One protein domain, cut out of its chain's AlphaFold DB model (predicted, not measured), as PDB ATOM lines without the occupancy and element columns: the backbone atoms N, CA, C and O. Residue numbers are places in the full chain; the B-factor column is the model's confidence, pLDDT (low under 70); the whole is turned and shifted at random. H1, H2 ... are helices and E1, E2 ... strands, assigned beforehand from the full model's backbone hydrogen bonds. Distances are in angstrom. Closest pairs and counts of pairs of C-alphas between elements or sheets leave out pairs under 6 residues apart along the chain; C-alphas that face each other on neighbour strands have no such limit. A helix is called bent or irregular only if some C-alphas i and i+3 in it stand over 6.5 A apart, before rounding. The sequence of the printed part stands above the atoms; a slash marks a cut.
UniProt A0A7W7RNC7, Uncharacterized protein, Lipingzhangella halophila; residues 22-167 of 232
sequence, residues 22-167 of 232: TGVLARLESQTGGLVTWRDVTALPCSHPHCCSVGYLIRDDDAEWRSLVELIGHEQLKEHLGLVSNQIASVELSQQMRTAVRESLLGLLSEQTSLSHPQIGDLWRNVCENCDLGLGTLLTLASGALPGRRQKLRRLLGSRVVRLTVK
ATOM      1  N   THR A  22     184.786 217.656 112.943       92.69
ATOM      2  CA  THR A  22     186.246 217.809 113.031       92.69
ATOM      3  C   THR A  22     186.661 218.813 114.104       92.69
ATOM      4  O   THR A  22     187.684 218.623 114.752       92.69
ATOM      5  N   GLY A  23     185.845 219.839 114.358       93.62
ATOM      6  CA  GLY A  23     186.053 220.789 115.445       93.62
ATOM      7  C   GLY A  23     185.972 220.154 116.837       93.62
ATOM      8  O   GLY A  23     186.715 220.578 117.723       93.62
ATOM      9  N   VAL A  24     185.115 219.145 117.040       93.12
ATOM     10  CA  VAL A  24     185.118 218.324 118.265       93.12
ATOM     11  C   VAL A  24     186.414 217.525 118.341       93.12
ATOM     12  O   VAL A  24     187.112 217.603 119.348       93.12
ATOM     13  N   LEU A  25     186.758 216.801 117.269       94.44
ATOM     14  CA  LEU A  25     187.938 215.933 117.235       94.44
ATOM     15  C   LEU A  25     189.236 216.701 117.522       94.44
ATOM     16  O   LEU A  25     190.052 216.249 118.319       94.44
ATOM     17  N   ALA A  26     189.390 217.895 116.946       95.31
ATOM     18  CA  ALA A  26     190.555 218.755 117.146       95.31
ATOM     19  C   ALA A  26     190.715 219.260 118.592       95.31
ATOM     20  O   ALA A  26     191.807 219.657 118.981       95.31
ATOM     21  N   ARG A  27     189.641 219.265 119.393       94.94
ATOM     22  CA  ARG A  27     189.648 219.751 120.783       94.94
ATOM     23  C   ARG A  27     189.787 218.636 121.820       94.94
ATOM     24  O   ARG A  27     189.988 218.954 122.992       94.94
ATOM     25  N   LEU A  28     189.680 217.363 121.417       93.88
ATOM     26  CA  LEU A  28     189.757 216.215 122.333       93.88
ATOM     27  C   LEU A  28     191.059 216.227 123.136       93.88
ATOM     28  O   LEU A  28     191.023 216.132 124.361       93.88
ATOM     29  N   GLU A  29     192.186 216.434 122.457       94.94
ATOM     30  CA  GLU A  29     193.515 216.361 123.065       94.94
ATOM     31  C   GLU A  29     193.680 217.395 124.180       94.94
ATOM     32  O   GLU A  29     193.954 217.042 125.326       94.94
ATOM     33  N   SER A  30     193.395 218.668 123.892       96.06
ATOM     34  CA  SER A  30     193.504 219.736 124.889       96.06
ATOM     35  C   SER A  30     192.517 219.581 126.051       96.06
ATOM     36  O   SER A  30     192.845 219.941 127.176       96.06
ATOM     37  N   GLN A  31     191.309 219.055 125.804       93.94
ATOM     38  CA  GLN A  31     190.294 218.878 126.853       93.94
ATOM     39  C   GLN A  31     190.571 217.679 127.762       93.94
ATOM     40  O   GLN A  31     190.064 217.629 128.880       93.94
ATOM     41  N   THR A  32     191.352 216.714 127.280       92.94
ATOM     42  CA  THR A  32     191.674 215.481 128.006       92.94
ATOM     43  C   THR A  32     193.112 215.450 128.519       92.94
ATOM     44  O   THR A  32     193.524 214.449 129.097       92.94
ATOM     45  N   GLY A  33     193.882 216.528 128.326       92.88
ATOM     46  CA  GLY A  33     195.288 216.591 128.731       92.88
ATOM     47  C   GLY A  33     196.179 215.610 127.964       92.88
ATOM     48  O   GLY A  33     197.133 215.094 128.532       92.88
ATOM     49  N   GLY A  34     195.850 215.321 126.702       92.12
ATOM     50  CA  GLY A  34     196.592 214.378 125.860       92.12
ATOM     51  C   GLY A  34     196.105 212.929 125.920       92.12
ATOM     52  O   GLY A  34     196.563 212.122 125.121       92.12
ATOM     53  N   LEU A  35     195.158 212.593 126.806       91.19
ATOM     54  CA  LEU A  35     194.682 211.212 126.961       91.19
ATOM     55  C   LEU A  35     193.942 210.683 125.723       91.19
ATOM     56  O   LEU A  35     193.935 209.482 125.467       91.19
ATOM     57  N   VAL A  36     193.275 211.567 124.978       93.75
ATOM     58  CA  VAL A  36     192.538 211.203 123.765       93.75
ATOM     59  C   VAL A  36     192.803 212.220 122.673       93.75
ATOM     60  O   VAL A  36     192.526 213.407 122.835       93.75
ATOM     61  N   THR A  37     193.232 211.745 121.516       94.75
ATOM     62  CA  THR A  37     193.411 212.537 120.302       94.75
ATOM     63  C   THR A  37     192.423 212.102 119.219       94.75
ATOM     64  O   THR A  37     191.727 211.092 119.327       94.75
ATOM     65  N   TRP A  38     192.370 212.847 118.114       93.06
ATOM     66  CA  TRP A  38     191.574 212.441 116.953       93.06
ATOM     67  C   TRP A  38     192.049 211.119 116.321       93.06
ATOM     68  O   TRP A  38     191.284 210.511 115.580       93.06
ATOM     69  N   ARG A  39     193.282 210.671 116.605       92.50
ATOM     70  CA  ARG A  39     193.839 209.406 116.094       92.50
ATOM     71  C   ARG A  39     193.313 208.180 116.838       92.50
ATOM     72  O   ARG A  39     193.423 207.073 116.328       92.50
ATOM     73  N   ASP A  40     192.706 208.384 118.004       92.81
ATOM     74  CA  ASP A  40     192.171 207.325 118.868       92.81
ATOM     75  C   ASP A  40     190.730 206.931 118.521       92.81
ATOM     76  O   ASP A  40     190.133 206.047 119.144       92.81
ATOM     77  N   VAL A  41     190.154 207.591 117.515       92.06
ATOM     78  CA  VAL A  41     188.830 207.306 116.972       92.06
ATOM     79  C   VAL A  41     188.930 207.015 115.480       92.06
ATOM     80  O   VAL A  41     189.783 207.547 114.774       92.06
ATOM     81  N   THR A  42     188.015 206.195 114.976       88.75
ATOM     82  CA  THR A  42     187.907 205.869 113.554       88.75
ATOM     83  C   THR A  42     186.481 206.067 113.058       88.75
ATOM     84  O   THR A  42     185.533 206.142 113.843       88.75
ATOM     85  N   ALA A  43     186.325 206.196 111.743       87.00
ATOM     86  CA  ALA A  43     185.015 206.245 111.120       87.00
ATOM     87  C   ALA A  43     184.270 204.923 111.325       87.00
ATOM     88  O   ALA A  43     184.860 203.843 111.391       87.00
ATOM     89  N   LEU A  44     182.949 205.014 111.395       82.50
ATOM     90  CA  LEU A  44     182.115 203.843 111.577       82.50
ATOM     91  C   LEU A  44     182.096 202.970 110.306       82.50
ATOM     92  O   LEU A  44     181.622 203.451 109.278       82.50
ATOM     93  N   PRO A  45     182.522 201.692 110.344       77.12
ATOM     94  CA  PRO A  45     182.705 200.908 109.117       77.12
ATOM     95  C   PRO A  45     181.419 200.617 108.329       77.12
ATOM     96  O   PRO A  45     181.484 200.336 107.137       77.12
ATOM     97  N   CYS A  46     180.247 200.653 108.976       74.12
ATOM     98  CA  CYS A  46     178.970 200.304 108.342       74.12
ATOM     99  C   CYS A  46     178.186 201.495 107.772       74.12
ATOM    100  O   CYS A  46     177.092 201.303 107.246       74.12
ATOM    101  N   SER A  47     178.693 202.722 107.906       82.31
ATOM    102  CA  SER A  47     177.974 203.929 107.484       82.31
ATOM    103  C   SER A  47     178.926 204.973 106.914       82.31
ATOM    104  O   SER A  47     180.141 204.797 106.930       82.31
ATOM    105  N   HIS A  48     178.373 206.085 106.438       88.94
ATOM    106  CA  HIS A  48     179.154 207.161 105.847       88.94
ATOM    107  C   HIS A  48     180.272 207.636 106.799       88.94
ATOM    108  O   HIS A  48     180.004 207.784 107.993       88.94
ATOM    109  N   PRO A  49     181.491 207.967 106.327       87.38
ATOM    110  CA  PRO A  49     182.602 208.338 107.213       87.38
ATOM    111  C   PRO A  49     182.319 209.546 108.118       87.38
ATOM    112  O   PRO A  49     182.769 209.613 109.257       87.38
ATOM    113  N   HIS A  50     181.493 210.485 107.648       87.44
ATOM    114  CA  HIS A  50     181.029 211.624 108.450       87.44
ATOM    115  C   HIS A  50     179.822 211.308 109.351       87.44
ATOM    116  O   HIS A  50     179.251 212.214 109.955       87.44
ATOM    117  N   CYS A  51     179.396 210.044 109.438       88.56
ATOM    118  CA  CYS A  51     178.281 209.632 110.278       88.56
ATOM    119  C   CYS A  51     178.628 209.669 111.757       88.56
ATOM    120  O   CYS A  51     177.831 210.169 112.555       88.56
ATOM    121  N   CYS A  52     179.797 209.141 112.098       90.69
ATOM    122  CA  CYS A  52     180.274 209.051 113.461       90.69
ATOM    123  C   CYS A  52     181.767 208.713 113.475       90.69
ATOM    124  O   CYS A  52     182.210 207.864 112.697       90.69
ATOM    125  N   SER A  53     182.502 209.336 114.392       92.44
ATOM    126  CA  SER A  53     183.807 208.852 114.836       92.44
ATOM    127  C   SER A  53     183.649 208.108 116.158       92.44
ATOM    128  O   SER A  53     183.082 208.634 117.118       92.44
ATOM    129  N   VAL A  54     184.149 206.879 116.209       91.31
ATOM    130  CA  VAL A  54     184.028 205.973 117.351       91.31
ATOM    131  C   VAL A  54     185.403 205.478 117.781       91.31
ATOM    132  O   VAL A  54     186.253 205.164 116.953       91.31
ATOM    133  N   GLY A  55     185.614 205.391 119.087       90.88
ATOM    134  CA  GLY A  55     186.815 204.820 119.677       90.88
ATOM    135  C   GLY A  55     186.510 204.181 121.023       90.88
ATOM    136  O   GLY A  55     185.449 204.398 121.617       90.88
ATOM    137  N   TYR A  56     187.457 203.387 121.500       90.31
ATOM    138  CA  TYR A  56     187.403 202.781 122.820       90.31
ATOM    139  C   TYR A  56     188.683 203.098 123.569       90.31
ATOM    140  O   TYR A  56     189.765 202.968 123.008       90.31
ATOM    141  N   LEU A  57     188.540 203.477 124.831       90.81
ATOM    142  CA  LEU A  57     189.634 203.552 125.785       90.81
ATOM    143  C   LEU A  57     189.511 202.362 126.718       90.81
ATOM    144  O   LEU A  57     188.416 202.068 127.216       90.81
ATOM    145  N   ILE A  58     190.629 201.694 126.945       87.25
ATOM    146  CA  ILE A  58     190.736 200.555 127.835       87.25
ATOM    147  C   ILE A  58     191.700 200.923 128.954       87.25
ATOM    148  O   ILE A  58     192.785 201.439 128.701       87.25
ATOM    149  N   ARG A  59     191.270 200.666 130.187       86.62
ATOM    150  CA  ARG A  59     192.109 200.763 131.370       86.62
ATOM    151  C   ARG A  59     192.802 199.430 131.602       86.62
ATOM    152  O   ARG A  59     192.118 198.420 131.821       86.62
ATOM    153  N   ASP A  60     194.124 199.436 131.546       79.88
ATOM    154  CA  ASP A  60     194.937 198.251 131.781       79.88
ATOM    155  C   ASP A  60     195.053 197.909 133.278       79.88
ATOM    156  O   ASP A  60     194.334 198.446 134.134       79.88
ATOM    157  N   ASP A  61     195.888 196.917 133.587       78.25
ATOM    158  CA  ASP A  61     196.109 196.448 134.954       78.25
ATOM    159  C   ASP A  61     197.016 197.380 135.775       78.25
ATOM    160  O   ASP A  61     196.854 197.429 136.996       78.25
ATOM    161  N   ASP A  62     197.846 198.194 135.115       83.12
ATOM    162  CA  ASP A  62     198.631 199.279 135.724       83.12
ATOM    163  C   ASP A  62     197.798 200.554 135.936       83.12
ATOM    164  O   ASP A  62     198.259 201.550 136.492       83.12
ATOM    165  N   ALA A  63     196.508 200.473 135.602       83.38
ATOM    166  CA  ALA A  63     195.507 201.509 135.767       83.38
ATOM    167  C   ALA A  63     195.646 202.694 134.797       83.38
ATOM    168  O   ALA A  63     194.943 203.697 134.997       83.38
ATOM    169  N   GLU A  64     196.435 202.526 133.735       87.81
ATOM    170  CA  GLU A  64     196.634 203.469 132.641       87.81
ATOM    171  C   GLU A  64     195.556 203.304 131.567       87.81
ATOM    172  O   GLU A  64     195.007 202.221 131.356       87.81
ATOM    173  N   TRP A  65     195.206 204.406 130.900       90.12
ATOM    174  CA  TRP A  65     194.208 204.414 129.830       90.12
ATOM    175  C   TRP A  65     194.888 204.465 128.473       90.12
ATOM    176  O   TRP A  65     195.670 205.373 128.205       90.12
ATOM    177  N   ARG A  66     194.523 203.531 127.598       88.00
ATOM    178  CA  ARG A  66     195.047 203.437 126.233       88.00
ATOM    179  C   ARG A  66     193.918 203.241 125.241       88.00
ATOM    180  O   ARG A  66     192.904 202.612 125.566       88.00
ATOM    181  N   SER A  67     194.054 203.780 124.036       90.00
ATOM    182  CA  SER A  67     193.014 203.604 123.022       90.00
ATOM    183  C   SER A  67     193.122 202.249 122.327       90.00
ATOM    184  O   SER A  67     194.196 201.670 122.193       90.00
ATOM    185  N   LEU A  68     191.994 201.729 121.840       85.69
ATOM    186  CA  LEU A  68     191.973 200.508 121.034       85.69
ATOM    187  C   LEU A  68     192.813 200.665 119.757       85.69
ATOM    188  O   LEU A  68     193.441 199.707 119.317       85.69
ATOM    189  N   VAL A  69     192.828 201.868 119.171       87.88
ATOM    190  CA  VAL A  69     193.623 202.168 117.973       87.88
ATOM    191  C   VAL A  69     195.113 202.169 118.299       87.88
ATOM    192  O   VAL A  69     195.897 201.666 117.505       87.88
ATOM    193  N   GLU A  70     195.507 202.692 119.458       85.62
ATOM    194  CA  GLU A  70     196.891 202.671 119.932       85.62
ATOM    195  C   GLU A  70     197.358 201.244 120.248       85.62
ATOM    196  O   GLU A  70     198.468 200.864 119.885       85.62
ATOM    197  N   LEU A  71     196.502 200.440 120.887       81.88
ATOM    198  CA  LEU A  71     196.814 199.059 121.252       81.88
ATOM    199  C   LEU A  71     196.945 198.133 120.033       81.88
ATOM    200  O   LEU A  71     197.855 197.316 119.996       81.88
ATOM    201  N   ILE A  72     196.043 198.253 119.050       80.94
ATOM    202  CA  ILE A  72     196.076 197.442 117.817       80.94
ATOM    203  C   ILE A  72     197.061 198.031 116.795       80.94
ATOM    204  O   ILE A  72     197.689 197.312 116.029       80.94
ATOM    205  N   GLY A  73     197.198 199.351 116.747       82.38
ATOM    206  CA  GLY A  73     197.864 200.066 115.665       82.38
ATOM    207  C   GLY A  73     196.924 200.353 114.486       82.38
ATOM    208  O   GLY A  73     196.114 199.525 114.067       82.38
ATOM    209  N   HIS A  74     197.053 201.552 113.911       81.06
ATOM    210  CA  HIS A  74     196.167 202.050 112.850       81.06
ATOM    211  C   HIS A  74     196.132 201.149 111.602       81.06
ATOM    212  O   HIS A  74     195.054 200.825 111.102       81.06
ATOM    213  N   GLU A  75     197.296 200.709 111.114       80.75
ATOM    214  CA  GLU A  75     197.375 199.879 109.904       80.75
ATOM    215  C   GLU A  75     196.791 198.480 110.117       80.75
ATOM    216  O   GLU A  75     196.031 198.000 109.278       80.75
ATOM    217  N   GLN A  76     197.049 197.868 111.275       78.00
ATOM    218  CA  GLN A  76     196.493 196.558 111.624       78.00
ATOM    219  C   GLN A  76     194.969 196.634 111.774       78.00
ATOM    220  O   GLN A  76     194.242 195.790 111.250       78.00
ATOM    221  N   LEU A  77     194.450 197.692 112.409       81.44
ATOM    222  CA  LEU A  77     193.008 197.917 112.509       81.44
ATOM    223  C   LEU A  77     192.363 198.047 111.119       81.44
ATOM    224  O   LEU A  77     191.317 197.450 110.856       81.44
ATOM    225  N   LYS A  78     193.001 198.796 110.213       78.12
ATOM    226  CA  LYS A  78     192.545 198.969 108.829       78.12
ATOM    227  C   LYS A  78     192.540 197.643 108.059       78.12
ATOM    228  O   LYS A  78     191.576 197.364 107.342       78.12
ATOM    229  N   GLU A  79     193.571 196.818 108.228       76.81
ATOM    230  CA  GLU A  79     193.662 195.480 107.633       76.81
ATOM    231  C   GLU A  79     192.553 194.553 108.156       76.81
ATOM    232  O   GLU A  79     191.811 193.954 107.369       76.81
ATOM    233  N   HIS A  80     192.366 194.485 109.478       75.19
ATOM    234  CA  HIS A  80     191.348 193.634 110.094       75.19
ATOM    235  C   HIS A  80     189.927 194.014 109.664       75.19
ATOM    236  O   HIS A  80     189.110 193.133 109.377       75.19
ATOM    237  N   LEU A  81     189.645 195.311 109.528       73.69
ATOM    238  CA  LEU A  81     188.365 195.815 109.024       73.69
ATOM    239  C   LEU A  81     188.173 195.602 107.513       73.69
ATOM    240  O   LEU A  81     187.091 195.875 106.999       73.69
ATOM    241  N   GLY A  82     189.182 195.096 106.797       66.81
ATOM    242  CA  GLY A  82     189.124 194.902 105.347       66.81
ATOM    243  C   GLY A  82     189.120 196.219 104.565       66.81
ATOM    244  O   GLY A  82     188.660 196.252 103.428       66.81
ATOM    245  N   LEU A  83     189.617 197.304 105.170       57.88
ATOM    246  CA  LEU A  83     189.685 198.646 104.578       57.88
ATOM    247  C   LEU A  83     190.979 198.872 103.771       57.88
ATOM    248  O   LEU A  83     191.210 199.965 103.249       57.88
ATOM    249  N   VAL A  84     191.830 197.848 103.654       45.75
ATOM    250  CA  VAL A  84     192.930 197.773 102.684       45.75
ATOM    251  C   VAL A  84     192.535 196.756 101.618       45.75
ATOM    252  O   VAL A  84     192.368 195.577 101.912       45.75
ATOM    253  N   SER A  85     192.365 197.207 100.375       40.97
ATOM    254  CA  SER A  85     191.858 196.375  99.280       40.97
ATOM    255  C   SER A  85     192.901 195.485  98.601       40.97
ATOM    256  O   SER A  85     192.517 194.743  97.709       40.97
ATOM    257  N   ASN A  86     194.189 195.527  98.966       37.66
ATOM    258  CA  ASN A  86     195.236 194.821  98.209       37.66
ATOM    259  C   ASN A  86     196.554 194.629  98.987       37.66
ATOM    260  O   ASN A  86     197.580 195.168  98.582       37.66
ATOM    261  N   GLN A  87     196.578 193.846 100.069       38.78
ATOM    262  CA  GLN A  87     197.853 193.288 100.545       38.78
ATOM    263  C   GLN A  87     197.746 191.799 100.879       38.78
ATOM    264  O   GLN A  87     196.868 191.339 101.605       38.78
ATOM    265  N   ILE A  88     198.656 191.059 100.250       44.84
ATOM    266  CA  ILE A  88     199.021 189.672 100.511       44.84
ATOM    267  C   ILE A  88     200.109 189.720 101.593       44.84
ATOM    268  O   ILE A  88     201.028 190.523 101.453       44.84
ATOM    269  N   ALA A  89     200.024 188.807 102.572       37.31
ATOM    270  CA  ALA A  89     200.958 188.570 103.691       37.31
ATOM    271  C   ALA A  89     200.765 189.505 104.907       37.31
ATOM    272  O   ALA A  89     200.544 190.689 104.733       37.31
ATOM    273  N   SER A  90     200.858 189.082 106.170       42.44
ATOM    274  CA  SER A  90     201.090 187.767 106.791       42.44
ATOM    275  C   SER A  90     201.087 187.935 108.317       42.44
ATOM    276  O   SER A  90     201.943 188.639 108.837       42.44
ATOM    277  N   VAL A  91     200.214 187.209 109.014       45.62
ATOM    278  CA  VAL A  91     200.436 186.551 110.318       45.62
ATOM    279  C   VAL A  91     199.579 185.278 110.248       45.62
ATOM    280  O   VAL A  91     198.527 185.310 109.605       45.62
ATOM    281  N   GLU A  92     200.025 184.155 110.818       49.84
ATOM    282  CA  GLU A  92     199.388 182.817 110.801       49.84
ATOM    283  C   GLU A  92     198.014 182.747 111.505       49.84
ATOM    284  O   GLU A  92     197.690 181.814 112.233       49.84
ATOM    285  N   LEU A  93     197.147 183.728 111.289       55.91
ATOM    286  CA  LEU A  93     195.750 183.642 111.661       55.91
ATOM    287  C   LEU A  93     195.027 182.823 110.590       55.91
ATOM    288  O   LEU A  93     194.977 183.194 109.407       55.91
ATOM    289  N   SER A  94     194.426 181.710 111.008       60.50
ATOM    290  CA  SER A  94     193.517 180.951 110.148       60.50
ATOM    291  C   SER A  94     192.446 181.890 109.564       60.50
ATOM    292  O   SER A  94     192.071 182.897 110.172       60.50
ATOM    293  N   GLN A  95     191.945 181.605 108.355       67.12
ATOM    294  CA  GLN A  95     190.882 182.421 107.738       67.12
ATOM    295  C   GLN A  95     189.684 182.620 108.684       67.12
ATOM    296  O   GLN A  95     189.122 183.708 108.732       67.12
ATOM    297  N   GLN A  96     189.359 181.604 109.487       63.25
ATOM    298  CA  GLN A  96     188.294 181.651 110.486       63.25
ATOM    299  C   GLN A  96     188.578 182.659 111.611       63.25
ATOM    300  O   GLN A  96     187.696 183.441 111.956       63.25
ATOM    301  N   MET A  97     189.806 182.706 112.138       62.00
ATOM    302  CA  MET A  97     190.189 183.673 113.178       62.00
ATOM    303  C   MET A  97     190.142 185.111 112.658       62.00
ATOM    304  O   MET A  97     189.606 185.991 113.325       62.00
ATOM    305  N   ARG A  98     190.619 185.353 111.430       67.69
ATOM    306  CA  ARG A  98     190.533 186.689 110.808       67.69
ATOM    307  C   ARG A  98     189.092 187.162 110.659       67.69
ATOM    308  O   ARG A  98     188.805 188.324 110.936       67.69
ATOM    309  N   THR A  99     188.190 186.266 110.264       73.75
ATOM    310  CA  THR A  99     186.756 186.562 110.200       73.75
ATOM    311  C   THR A  99     186.197 186.889 111.582       73.75
ATOM    312  O   THR A  99     185.551 187.921 111.731       73.75
ATOM    313  N   ALA A 100     186.517 186.095 112.608       73.69
ATOM    314  CA  ALA A 100     186.036 186.331 113.970       73.69
ATOM    315  C   ALA A 100     186.517 187.675 114.549       73.69
ATOM    316  O   ALA A 100     185.728 188.413 115.145       73.69
ATOM    317  N   VAL A 101     187.789 188.037 114.342       72.31
ATOM    318  CA  VAL A 101     188.345 189.337 114.760       72.31
ATOM    319  C   VAL A 101     187.667 190.479 114.017       72.31
ATOM    320  O   VAL A 101     187.233 191.445 114.645       72.31
ATOM    321  N   ARG A 102     187.506 190.355 112.695       77.12
ATOM    322  CA  ARG A 102     186.809 191.350 111.876       77.12
ATOM    323  C   ARG A 102     185.378 191.561 112.350       77.12
ATOM    324  O   ARG A 102     184.990 192.696 112.595       77.12
ATOM    325  N   GLU A 103     184.601 190.492 112.490       80.81
ATOM    326  CA  GLU A 103     183.219 190.558 112.974       80.81
ATOM    327  C   GLU A 103     183.145 191.180 114.369       80.81
ATOM    328  O   GLU A 103     182.255 191.983 114.646       80.81
ATOM    329  N   SER A 104     184.126 190.882 115.221       80.31
ATOM    330  CA  SER A 104     184.191 191.435 116.570       80.31
ATOM    331  C   SER A 104     184.492 192.932 116.570       80.31
ATOM    332  O   SER A 104     183.818 193.689 117.267       80.31
ATOM    333  N   LEU A 105     185.434 193.383 115.740       80.44
ATOM    334  CA  LEU A 105     185.747 194.802 115.555       80.44
ATOM    335  C   LEU A 105     184.590 195.561 114.897       80.44
ATOM    336  O   LEU A 105     184.232 196.639 115.365       80.44
ATOM    337  N   LEU A 106     183.953 194.996 113.867       80.38
ATOM    338  CA  LEU A 106     182.746 195.563 113.254       80.38
ATOM    339  C   LEU A 106     181.610 195.673 114.276       80.38
ATOM    340  O   LEU A 106     180.918 196.691 114.329       80.38
ATOM    341  N   GLY A 107     181.453 194.653 115.120       80.62
ATOM    342  CA  GLY A 107     180.520 194.656 116.234       80.62
ATOM    343  C   GLY A 107     180.830 195.771 117.228       80.62
ATOM    344  O   GLY A 107     179.943 196.563 117.527       80.62
ATOM    345  N   LEU A 108     182.069 195.891 117.708       82.69
ATOM    346  CA  LEU A 108     182.466 196.946 118.649       82.69
ATOM    347  C   LEU A 108     182.259 198.343 118.055       82.69
ATOM    348  O   LEU A 108     181.682 199.217 118.698       82.69
ATOM    349  N   LEU A 109     182.684 198.560 116.814       82.69
ATOM    350  CA  LEU A 109     182.602 199.869 116.175       82.69
ATOM    351  C   LEU A 109     181.180 200.211 115.702       82.69
ATOM    352  O   LEU A 109     180.930 201.360 115.352       82.69
ATOM    353  N   SER A 110     180.226 199.277 115.733       81.69
ATOM    354  CA  SER A 110     178.835 199.535 115.347       81.69
ATOM    355  C   SER A 110     178.137 200.550 116.262       81.69
ATOM    356  O   SER A 110     178.250 200.525 117.487       81.69
ATOM    357  N   GLU A 111     177.308 201.414 115.668       74.94
ATOM    358  CA  GLU A 111     176.477 202.379 116.396       74.94
ATOM    359  C   GLU A 111     175.522 201.714 117.388       74.94
ATOM    360  O   GLU A 111     175.290 202.250 118.471       74.94
ATOM    361  N   GLN A 112     174.989 200.544 117.033       68.81
ATOM    362  CA  GLN A 112     173.990 199.830 117.833       68.81
ATOM    363  C   GLN A 112     174.599 199.113 119.047       68.81
ATOM    364  O   GLN A 112     173.875 198.653 119.933       68.81
ATOM    365  N   THR A 113     175.928 199.046 119.122       69.81
ATOM    366  CA  THR A 113     176.623 198.323 120.180       69.81
ATOM    367  C   THR A 113     176.745 199.170 121.439       69.81
ATOM    368  O   THR A 113     177.484 200.151 121.519       69.81
ATOM    369  N   SER A 114     176.016 198.761 122.473       72.38
ATOM    370  CA  SER A 114     176.160 199.287 123.830       72.38
ATOM    371  C   SER A 114     177.068 198.384 124.668       72.38
ATOM    372  O   SER A 114     177.082 197.166 124.485       72.38
ATOM    373  N   LEU A 115     177.733 198.948 125.682       68.50
ATOM    374  CA  LEU A 115     178.444 198.174 126.713       68.50
ATOM    375  C   LEU A 115     177.521 197.250 127.531       68.50
ATOM    376  O   LEU A 115     177.986 196.392 128.277       68.50
ATOM    377  N   SER A 116     176.203 197.409 127.400       69.56
ATOM    378  CA  SER A 116     175.198 196.525 127.991       69.56
ATOM    379  C   SER A 116     174.700 195.424 127.049       69.56
ATOM    380  O   SER A 116     173.863 194.625 127.475       69.56
ATOM    381  N   HIS A 117     175.144 195.400 125.787       70.75
ATOM    382  CA  HIS A 117     174.676 194.436 124.792       70.75
ATOM    383  C   HIS A 117     175.086 193.007 125.193       70.75
ATOM    384  O   HIS A 117     176.226 192.814 125.612       70.75
ATOM    385  N   PRO A 118     174.218 191.983 125.064       70.12
ATOM    386  CA  PRO A 118     174.524 190.626 125.530       70.12
ATOM    387  C   PRO A 118     175.807 190.029 124.939       70.12
ATOM    388  O   PRO A 118     176.515 189.310 125.636       70.12
ATOM    389  N   GLN A 119     176.115 190.369 123.685       74.31
ATOM    390  CA  GLN A 119     177.277 189.856 122.948       74.31
ATOM    391  C   GLN A 119     178.564 190.663 123.181       74.31
ATOM    392  O   GLN A 119     179.621 190.255 122.718       74.31
ATOM    393  N   ILE A 120     178.519 191.793 123.905       77.50
ATOM    394  CA  ILE A 120     179.686 192.683 124.058       77.50
ATOM    395  C   ILE A 120     180.896 191.969 124.672       77.50
ATOM    396  O   ILE A 120     182.035 192.265 124.332       77.50
ATOM    397  N   GLY A 121     180.634 191.008 125.562       73.50
ATOM    398  CA  GLY A 121     181.664 190.184 126.181       73.50
ATOM    399  C   GLY A 121     182.422 189.337 125.176       73.50
ATOM    400  O   GLY A 121     183.638 189.237 125.271       73.50
ATOM    401  N   ASP A 122     181.710 188.758 124.213       74.88
ATOM    402  CA  ASP A 122     182.293 187.882 123.200       74.88
ATOM    403  C   ASP A 122     183.080 188.691 122.167       74.88
ATOM    404  O   ASP A 122     184.176 188.292 121.792       74.88
ATOM    405  N   LEU A 123     182.593 189.887 121.808       78.81
ATOM    406  CA  LEU A 123     183.329 190.811 120.940       78.81
ATOM    407  C   LEU A 123     184.674 191.216 121.566       78.81
ATOM    408  O   LEU A 123     185.717 191.115 120.925       78.81
ATOM    409  N   TRP A 124     184.667 191.633 122.839       75.44
ATOM    410  CA  TRP A 124     185.902 191.981 123.550       75.44
ATOM    411  C   TRP A 124     186.833 190.790 123.727       75.44
ATOM    412  O   TRP A 124     188.039 190.953 123.579       75.44
ATOM    413  N   ARG A 125     186.287 189.606 124.021       73.81
ATOM    414  CA  ARG A 125     187.051 188.363 124.162       73.81
ATOM    415  C   ARG A 125     187.857 188.069 122.903       73.81
ATOM    416  O   ARG A 125     189.075 187.970 122.978       73.81
ATOM    417  N   ASN A 126     187.175 188.030 121.760       72.00
ATOM    418  CA  ASN A 126     187.792 187.743 120.472       72.00
ATOM    419  C   ASN A 126     188.874 188.773 120.129       72.00
ATOM    420  O   ASN A 126     189.939 188.402 119.652       72.00
ATOM    421  N   VAL A 127     188.641 190.059 120.397       74.31
ATOM    422  CA  VAL A 127     189.651 191.095 120.138       74.31
ATOM    423  C   VAL A 127     190.847 190.968 121.091       74.31
ATOM    424  O   VAL A 127     191.984 191.033 120.642       74.31
ATOM    425  N   CYS A 128     190.630 190.719 122.386       71.25
ATOM    426  CA  CYS A 128     191.727 190.572 123.352       71.25
ATOM    427  C   CYS A 128     192.589 189.329 123.088       71.25
ATOM    428  O   CYS A 128     193.807 189.420 123.178       71.25
ATOM    429  N   GLU A 129     191.969 188.188 122.765       68.25
ATOM    430  CA  GLU A 129     192.663 186.920 122.490       68.25
ATOM    431  C   GLU A 129     193.515 186.970 121.217       68.25
ATOM    432  O   GLU A 129     194.526 186.280 121.136       68.25
ATOM    433  N   ASN A 130     193.112 187.769 120.224       65.25
ATOM    434  CA  ASN A 130     193.739 187.759 118.902       65.25
ATOM    435  C   ASN A 130     194.594 189.000 118.602       65.25
ATOM    436  O   ASN A 130     195.407 188.945 117.684       65.25
ATOM    437  N   CYS A 131     194.422 190.101 119.340       61.75
ATOM    438  CA  CYS A 131     195.221 191.323 119.183       61.75
ATOM    439  C   CYS A 131     196.222 191.538 120.334       61.75
ATOM    440  O   CYS A 131     196.754 192.634 120.453       61.75
ATOM    441  N   ASP A 132     196.427 190.525 121.191       62.03
ATOM    442  CA  ASP A 132     197.362 190.517 122.333       62.03
ATOM    443  C   ASP A 132     197.389 191.840 123.118       62.03
ATOM    444  O   ASP A 132     198.430 192.444 123.370       62.03
ATOM    445  N   LEU A 133     196.205 192.331 123.498       63.09
ATOM    446  CA  LEU A 133     196.046 193.669 124.080       63.09
ATOM    447  C   LEU A 133     196.651 193.815 125.497       63.09
ATOM    448  O   LEU A 133     196.363 194.797 126.175       63.09
ATOM    449  N   GLY A 134     197.436 192.846 125.988       52.28
ATOM    450  CA  GLY A 134     198.072 192.885 127.313       52.28
ATOM    451  C   GLY A 134     197.092 192.811 128.491       52.28
ATOM    452  O   GLY A 134     197.468 193.037 129.636       52.28
ATOM    453  N   LEU A 135     195.822 192.481 128.243       60.12
ATOM    454  CA  LEU A 135     194.769 192.471 129.260       60.12
ATOM    455  C   LEU A 135     194.588 191.057 129.828       60.12
ATOM    456  O   LEU A 135     193.556 190.413 129.605       60.12
ATOM    457  N   GLY A 136     195.567 190.570 130.598       55.28
ATOM    458  CA  GLY A 136     195.488 189.264 131.278       55.28
ATOM    459  C   GLY A 136     194.199 189.094 132.106       55.28
ATOM    460  O   GLY A 136     193.622 188.003 132.210       55.28
ATOM    461  N   THR A 137     193.650 190.204 132.601       52.81
ATOM    462  CA  THR A 137     192.381 190.242 133.338       52.81
ATOM    463  C   THR A 137     191.126 190.115 132.447       52.81
ATOM    464  O   THR A 137     190.135 189.526 132.887       52.81
ATOM    465  N   LEU A 138     191.137 190.579 131.186       53.66
ATOM    466  CA  LEU A 138     190.028 190.365 130.228       53.66
ATOM    467  C   LEU A 138     190.031 188.936 129.667       53.66
ATOM    468  O   LEU A 138     188.966 188.337 129.526       53.66
ATOM    469  N   LEU A 139     191.209 188.338 129.478       52.62
ATOM    470  CA  LEU A 139     191.371 186.903 129.202       52.62
ATOM    471  C   LEU A 139     190.854 186.025 130.359       52.62
ATOM    472  O   LEU A 139     190.214 184.999 130.147       52.62
ATOM    473  N   THR A 140     190.992 186.462 131.612       53.09
ATOM    474  CA  THR A 140     190.372 185.754 132.752       53.09
ATOM    475  C   THR A 140     188.829 185.821 132.718       53.09
ATOM    476  O   THR A 140     188.145 184.938 133.243       53.09
ATOM    477  N   LEU A 141     188.245 186.824 132.050       49.66
ATOM    478  CA  LEU A 141     186.804 186.896 131.754       49.66
ATOM    479  C   LEU A 141     186.403 186.050 130.526       49.66
ATOM    480  O   LEU A 141     185.222 185.708 130.371       49.66
ATOM    481  N   ALA A 142     187.376 185.673 129.689       50.12
ATOM    482  CA  ALA A 142     187.220 184.846 128.497       50.12
ATOM    483  C   ALA A 142     186.838 183.373 128.788       50.12
ATOM    484  O   ALA A 142     186.384 182.644 127.908       50.12
ATOM    485  N   SER A 143     186.880 182.931 130.039       53.12
ATOM    486  CA  SER A 143     186.442 181.588 130.455       53.12
ATOM    487  C   SER A 143     184.993 181.618 130.987       53.12
ATOM    488  O   SER A 143     184.706 181.418 132.170       53.12
ATOM    489  N   GLY A 144     184.050 181.973 130.111       49.72
ATOM    490  CA  GLY A 144     182.705 182.472 130.446       49.72
ATOM    491  C   GLY A 144     181.575 181.460 130.699       49.72
ATOM    492  O   GLY A 144     180.420 181.845 130.557       49.72
ATOM    493  N   ALA A 145     181.837 180.205 131.077       51.56
ATOM    494  CA  ALA A 145     180.790 179.168 131.117       51.56
ATOM    495  C   ALA A 145     179.952 179.072 132.421       51.56
ATOM    496  O   ALA A 145     179.174 178.133 132.562       51.56
ATOM    497  N   LEU A 146     180.074 180.000 133.384       52.50
ATOM    498  CA  LEU A 146     179.420 179.866 134.703       52.50
ATOM    499  C   LEU A 146     178.383 180.968 135.021       52.50
ATOM    500  O   LEU A 146     178.651 182.155 134.780       52.50
ATOM    501  N   PRO A 147     177.225 180.616 135.629       53.59
ATOM    502  CA  PRO A 147     176.236 181.575 136.133       53.59
ATOM    503  C   PRO A 147     176.856 182.598 137.106       53.59
ATOM    504  O   PRO A 147     177.741 182.269 137.888       53.59
ATOM    505  N   GLY A 148     176.422 183.865 137.051       63.88
ATOM    506  CA  GLY A 148     176.931 184.955 137.909       63.88
ATOM    507  C   GLY A 148     178.134 185.738 137.351       63.88
ATOM    508  O   GLY A 148     178.315 186.911 137.685       63.88
ATOM    509  N   ARG A 149     178.904 185.177 136.405       68.19
ATOM    510  CA  ARG A 149     180.037 185.894 135.778       68.19
ATOM    511  C   ARG A 149     179.616 187.046 134.852       68.19
ATOM    512  O   ARG A 149     180.383 187.991 134.699       68.19
ATOM    513  N   ARG A 150     178.385 187.053 134.315       68.69
ATOM    514  CA  ARG A 150     177.858 188.161 133.479       68.69
ATOM    515  C   ARG A 150     177.810 189.501 134.216       68.69
ATOM    516  O   ARG A 150     178.140 190.531 133.636       68.69
ATOM    517  N   GLN A 151     177.427 189.506 135.495       74.38
ATOM    518  CA  GLN A 151     177.388 190.734 136.296       74.38
ATOM    519  C   GLN A 151     178.800 191.240 136.612       74.38
ATOM    520  O   GLN A 151     179.053 192.442 136.529       74.38
ATOM    521  N   LYS A 152     179.737 190.323 136.891       73.44
ATOM    522  CA  LYS A 152     181.160 190.641 137.078       73.44
ATOM    523  C   LYS A 152     181.774 191.232 135.805       73.44
ATOM    524  O   LYS A 152     182.427 192.265 135.883       73.44
ATOM    525  N   LEU A 153     181.491 190.635 134.644       73.06
ATOM    526  CA  LEU A 153     181.912 191.142 133.338       73.06
ATOM    527  C   LEU A 153     181.355 192.543 133.064       73.06
ATOM    528  O   LEU A 153     182.117 193.441 132.728       73.06
ATOM    529  N   ARG A 154     180.050 192.766 133.273       75.50
ATOM    530  CA  ARG A 154     179.437 194.097 133.118       75.50
ATOM    531  C   ARG A 154     180.084 195.143 134.023       75.50
ATOM    532  O   ARG A 154     180.318 196.260 133.577       75.50
ATOM    533  N   ARG A 155     180.381 194.792 135.279       78.56
ATOM    534  CA  ARG A 155     181.058 195.693 136.226       78.56
ATOM    535  C   ARG A 155     182.488 196.008 135.785       78.56
ATOM    536  O   ARG A 155     182.918 197.149 135.914       78.56
ATOM    537  N   LEU A 156     183.206 195.020 135.256       77.44
ATOM    538  CA  LEU A 156     184.562 195.219 134.755       77.44
ATOM    539  C   LEU A 156     184.565 196.096 133.500       77.44
ATOM    540  O   LEU A 156     185.230 197.124 133.499       77.44
ATOM    541  N   LEU A 157     183.753 195.770 132.489       79.00
ATOM    542  CA  LEU A 157     183.606 196.608 131.293       79.00
ATOM    543  C   LEU A 157     183.182 198.034 131.666       79.00
ATOM    544  O   LEU A 157     183.770 198.989 131.185       79.00
ATOM    545  N   GLY A 158     182.236 198.193 132.596       82.31
ATOM    546  CA  GLY A 158     181.798 199.512 133.058       82.31
ATOM    547  C   GLY A 158     182.835 200.312 133.857       82.31
ATOM    548  O   GLY A 158     182.638 201.507 134.039       82.31
ATOM    549  N   SER A 159     183.913 199.688 134.346       83.69
ATOM    550  CA  SER A 159     184.985 200.369 135.099       83.69
ATOM    551  C   SER A 159     186.304 200.487 134.338       83.69
ATOM    552  O   SER A 159     187.163 201.267 134.744       83.69
ATOM    553  N   ARG A 160     186.467 199.726 133.250       85.06
ATOM    554  CA  ARG A 160     187.710 199.655 132.475       85.06
ATOM    555  C   ARG A 160     187.551 199.965 130.997       85.06
ATOM    556  O   ARG A 160     188.554 200.050 130.311       85.06
ATOM    557  N   VAL A 161     186.333 200.111 130.489       86.94
ATOM    558  CA  VAL A 161     186.098 200.405 129.075       86.94
ATOM    559  C   VAL A 161     185.234 201.646 128.958       86.94
ATOM    560  O   VAL A 161     184.118 201.702 129.476       86.94
ATOM    561  N   VAL A 162     185.735 202.628 128.219       90.38
ATOM    562  CA  VAL A 162     184.979 203.816 127.829       90.38
ATOM    563  C   VAL A 162     184.831 203.799 126.320       90.38
ATOM    564  O   VAL A 162     185.816 203.739 125.592       90.38
ATOM    565  N   ARG A 163     183.588 203.858 125.843       90.44
ATOM    566  CA  ARG A 163     183.297 204.091 124.429       90.44
ATOM    567  C   ARG A 163     183.157 205.591 124.205       90.44
ATOM    568  O   ARG A 163     182.304 206.221 124.831       90.44
ATOM    569  N   LEU A 164     183.959 206.141 123.301       90.50
ATOM    570  CA  LEU A 164     183.825 207.508 122.818       90.50
ATOM    571  C   LEU A 164     183.123 207.493 121.460       90.50
ATOM    572  O   LEU A 164     183.496 206.743 120.562       90.50
ATOM    573  N   THR A 165     182.106 208.336 121.312       90.44
ATOM    574  CA  THR A 165     181.312 208.450 120.086       90.44
ATOM    575  C   THR A 165     181.065 209.927 119.813       90.44
ATOM    576  O   THR A 165     180.412 210.610 120.604       90.44
ATOM    577  N   VAL A 166     181.574 210.422 118.687       91.31
ATOM    578  CA  VAL A 166     181.321 211.775 118.190       91.31
ATOM    579  C   VAL A 166     180.406 211.662 116.979       91.31
ATOM    580  O   VAL A 166     180.823 211.262 115.896       91.31
ATOM    581  N   LYS A 167     179.131 212.000 117.178       89.12
ATOM    582  CA  LYS A 167     178.079 211.831 116.174       89.12
ATOM    583  C   LYS A 167     177.466 213.182 115.807       89.12
ATOM    584  O   LYS A 167     176.638 213.687 116.566       89.12
TER     585      LYS A 167
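What this domain is: This is residues 22 to 167 of the 232 residues of an uncharacterized protein of Lipingzhangella halophila (UniProt A0A7W7RNC7). A small antiparallel sheet of three strands, E2, E1 and E3, has H1 near one end and H7 at the other, where E3 follows H7 with no residue between them. From E2 the chain passes through H2, beside the sheet, to H3, and then H3, H4, H5 and H6 touch one after the other, each at a steep tilt to the next; the last residues of H4, 108 to 109, reach back to the sheet. The printed part has 146 residues with seven named helices and three named strands, in the order H1, E1, E2, H2, H3, H4, H5, H6, H7, E3, and its class is mostly helix. The sheet's order is E2, E1, E3. The whole is compact, with a radius of gyration of the C-alphas of 15.4 A, and spans 45 by 39 by 28 A.

Where its parts are: Find C-alpha 22 at (186.246, 217.809, 113.031); from there H1 runs over residues 22 to 32, 16.1 A long and irregular, with C-alphas 26 and 29 standing 7.0 A apart. E1 follows at residues 53 to 59, 20.2 A, and its C-alpha 53 is at (183.807, 208.852, 114.836). Next come E2, residues 65 to 67, 7.0 A; H2, residues 68 to 72, 6.0 A; and H3, residues 74 to 80, 10.1 A. H4, residues 95 to 109, is the longest helix by residues, at 21.1 A. H5 takes residues 120 to 130, 15.8 A, and H6 residues 136 to 141, 9.0 A. H7, residues 149 to 160, spans 16.1 A, and E3, residues 161 to 166, spans 16.4 A and ends at C-alpha 166, (181.321, 211.775, 118.190).

How they stand to each other: Start at H1, which touches no helix and only grazes the sheet with its residues 22 to 25; it is only just on it, with 5 pairs of C-alphas within 10 A. Its closest C-alphas to E3 are those of Val 24 and Val 166, 7.6 A. Further on, residues 42 to 43 pair briefly with residues 53 to 54 of E1, antiparallel. E1, the inner strand, forms a hairpin with E2, where N 58 and O 66 are 2.8 A apart, within hydrogen-bond range. On its other side E1 is antiparallel to E3, with N 55 and O 164 at 2.9 A and N 164 and O 55 at 2.8 A. H2 stands at the sheet's level, at a height over the sheet of 3.5 A on a local plane fitted to just 6 C-alphas. H3 and H4 touch at a steep tilt of 59 degrees, opposite ways, closest at the C-alphas of His 80 and Arg 102, 5.4 A. H4 only grazes the sheet with residues 108 to 109. H4 and H5 touch at a steep tilt of 47 degrees, opposite ways, closest at the C-alphas of Ser 104 and Leu 123, 4.5 A. H5 and H6 form a helical hairpin, touching closest at the C-alphas of Arg 125 and Leu 139, 6.8 A. H7 only grazes the sheet with residues 155 to 160, and is close to H6 but not clearly touching, the closest C-alphas being those of Leu 141 and Leu 153, 6.7 A. Every O i to N i+4 pair is within hydrogen-bond range in H2, H3, H4, H5, H6 and H7, but 4 of 7 in H1.

The domain as a whole: The C-alphas of Gly 23 and Leu 146 are the farthest apart, 45.7 A. The printed part has no cut. The links H1 to E1 and H3 to H4 are long, at residues 33 to 52 and 81 to 94. The mean pLDDT of the printed part is 75.8, with residues 82 to 98, 112 to 113, 115 to 116 and 129 to 150 under 70.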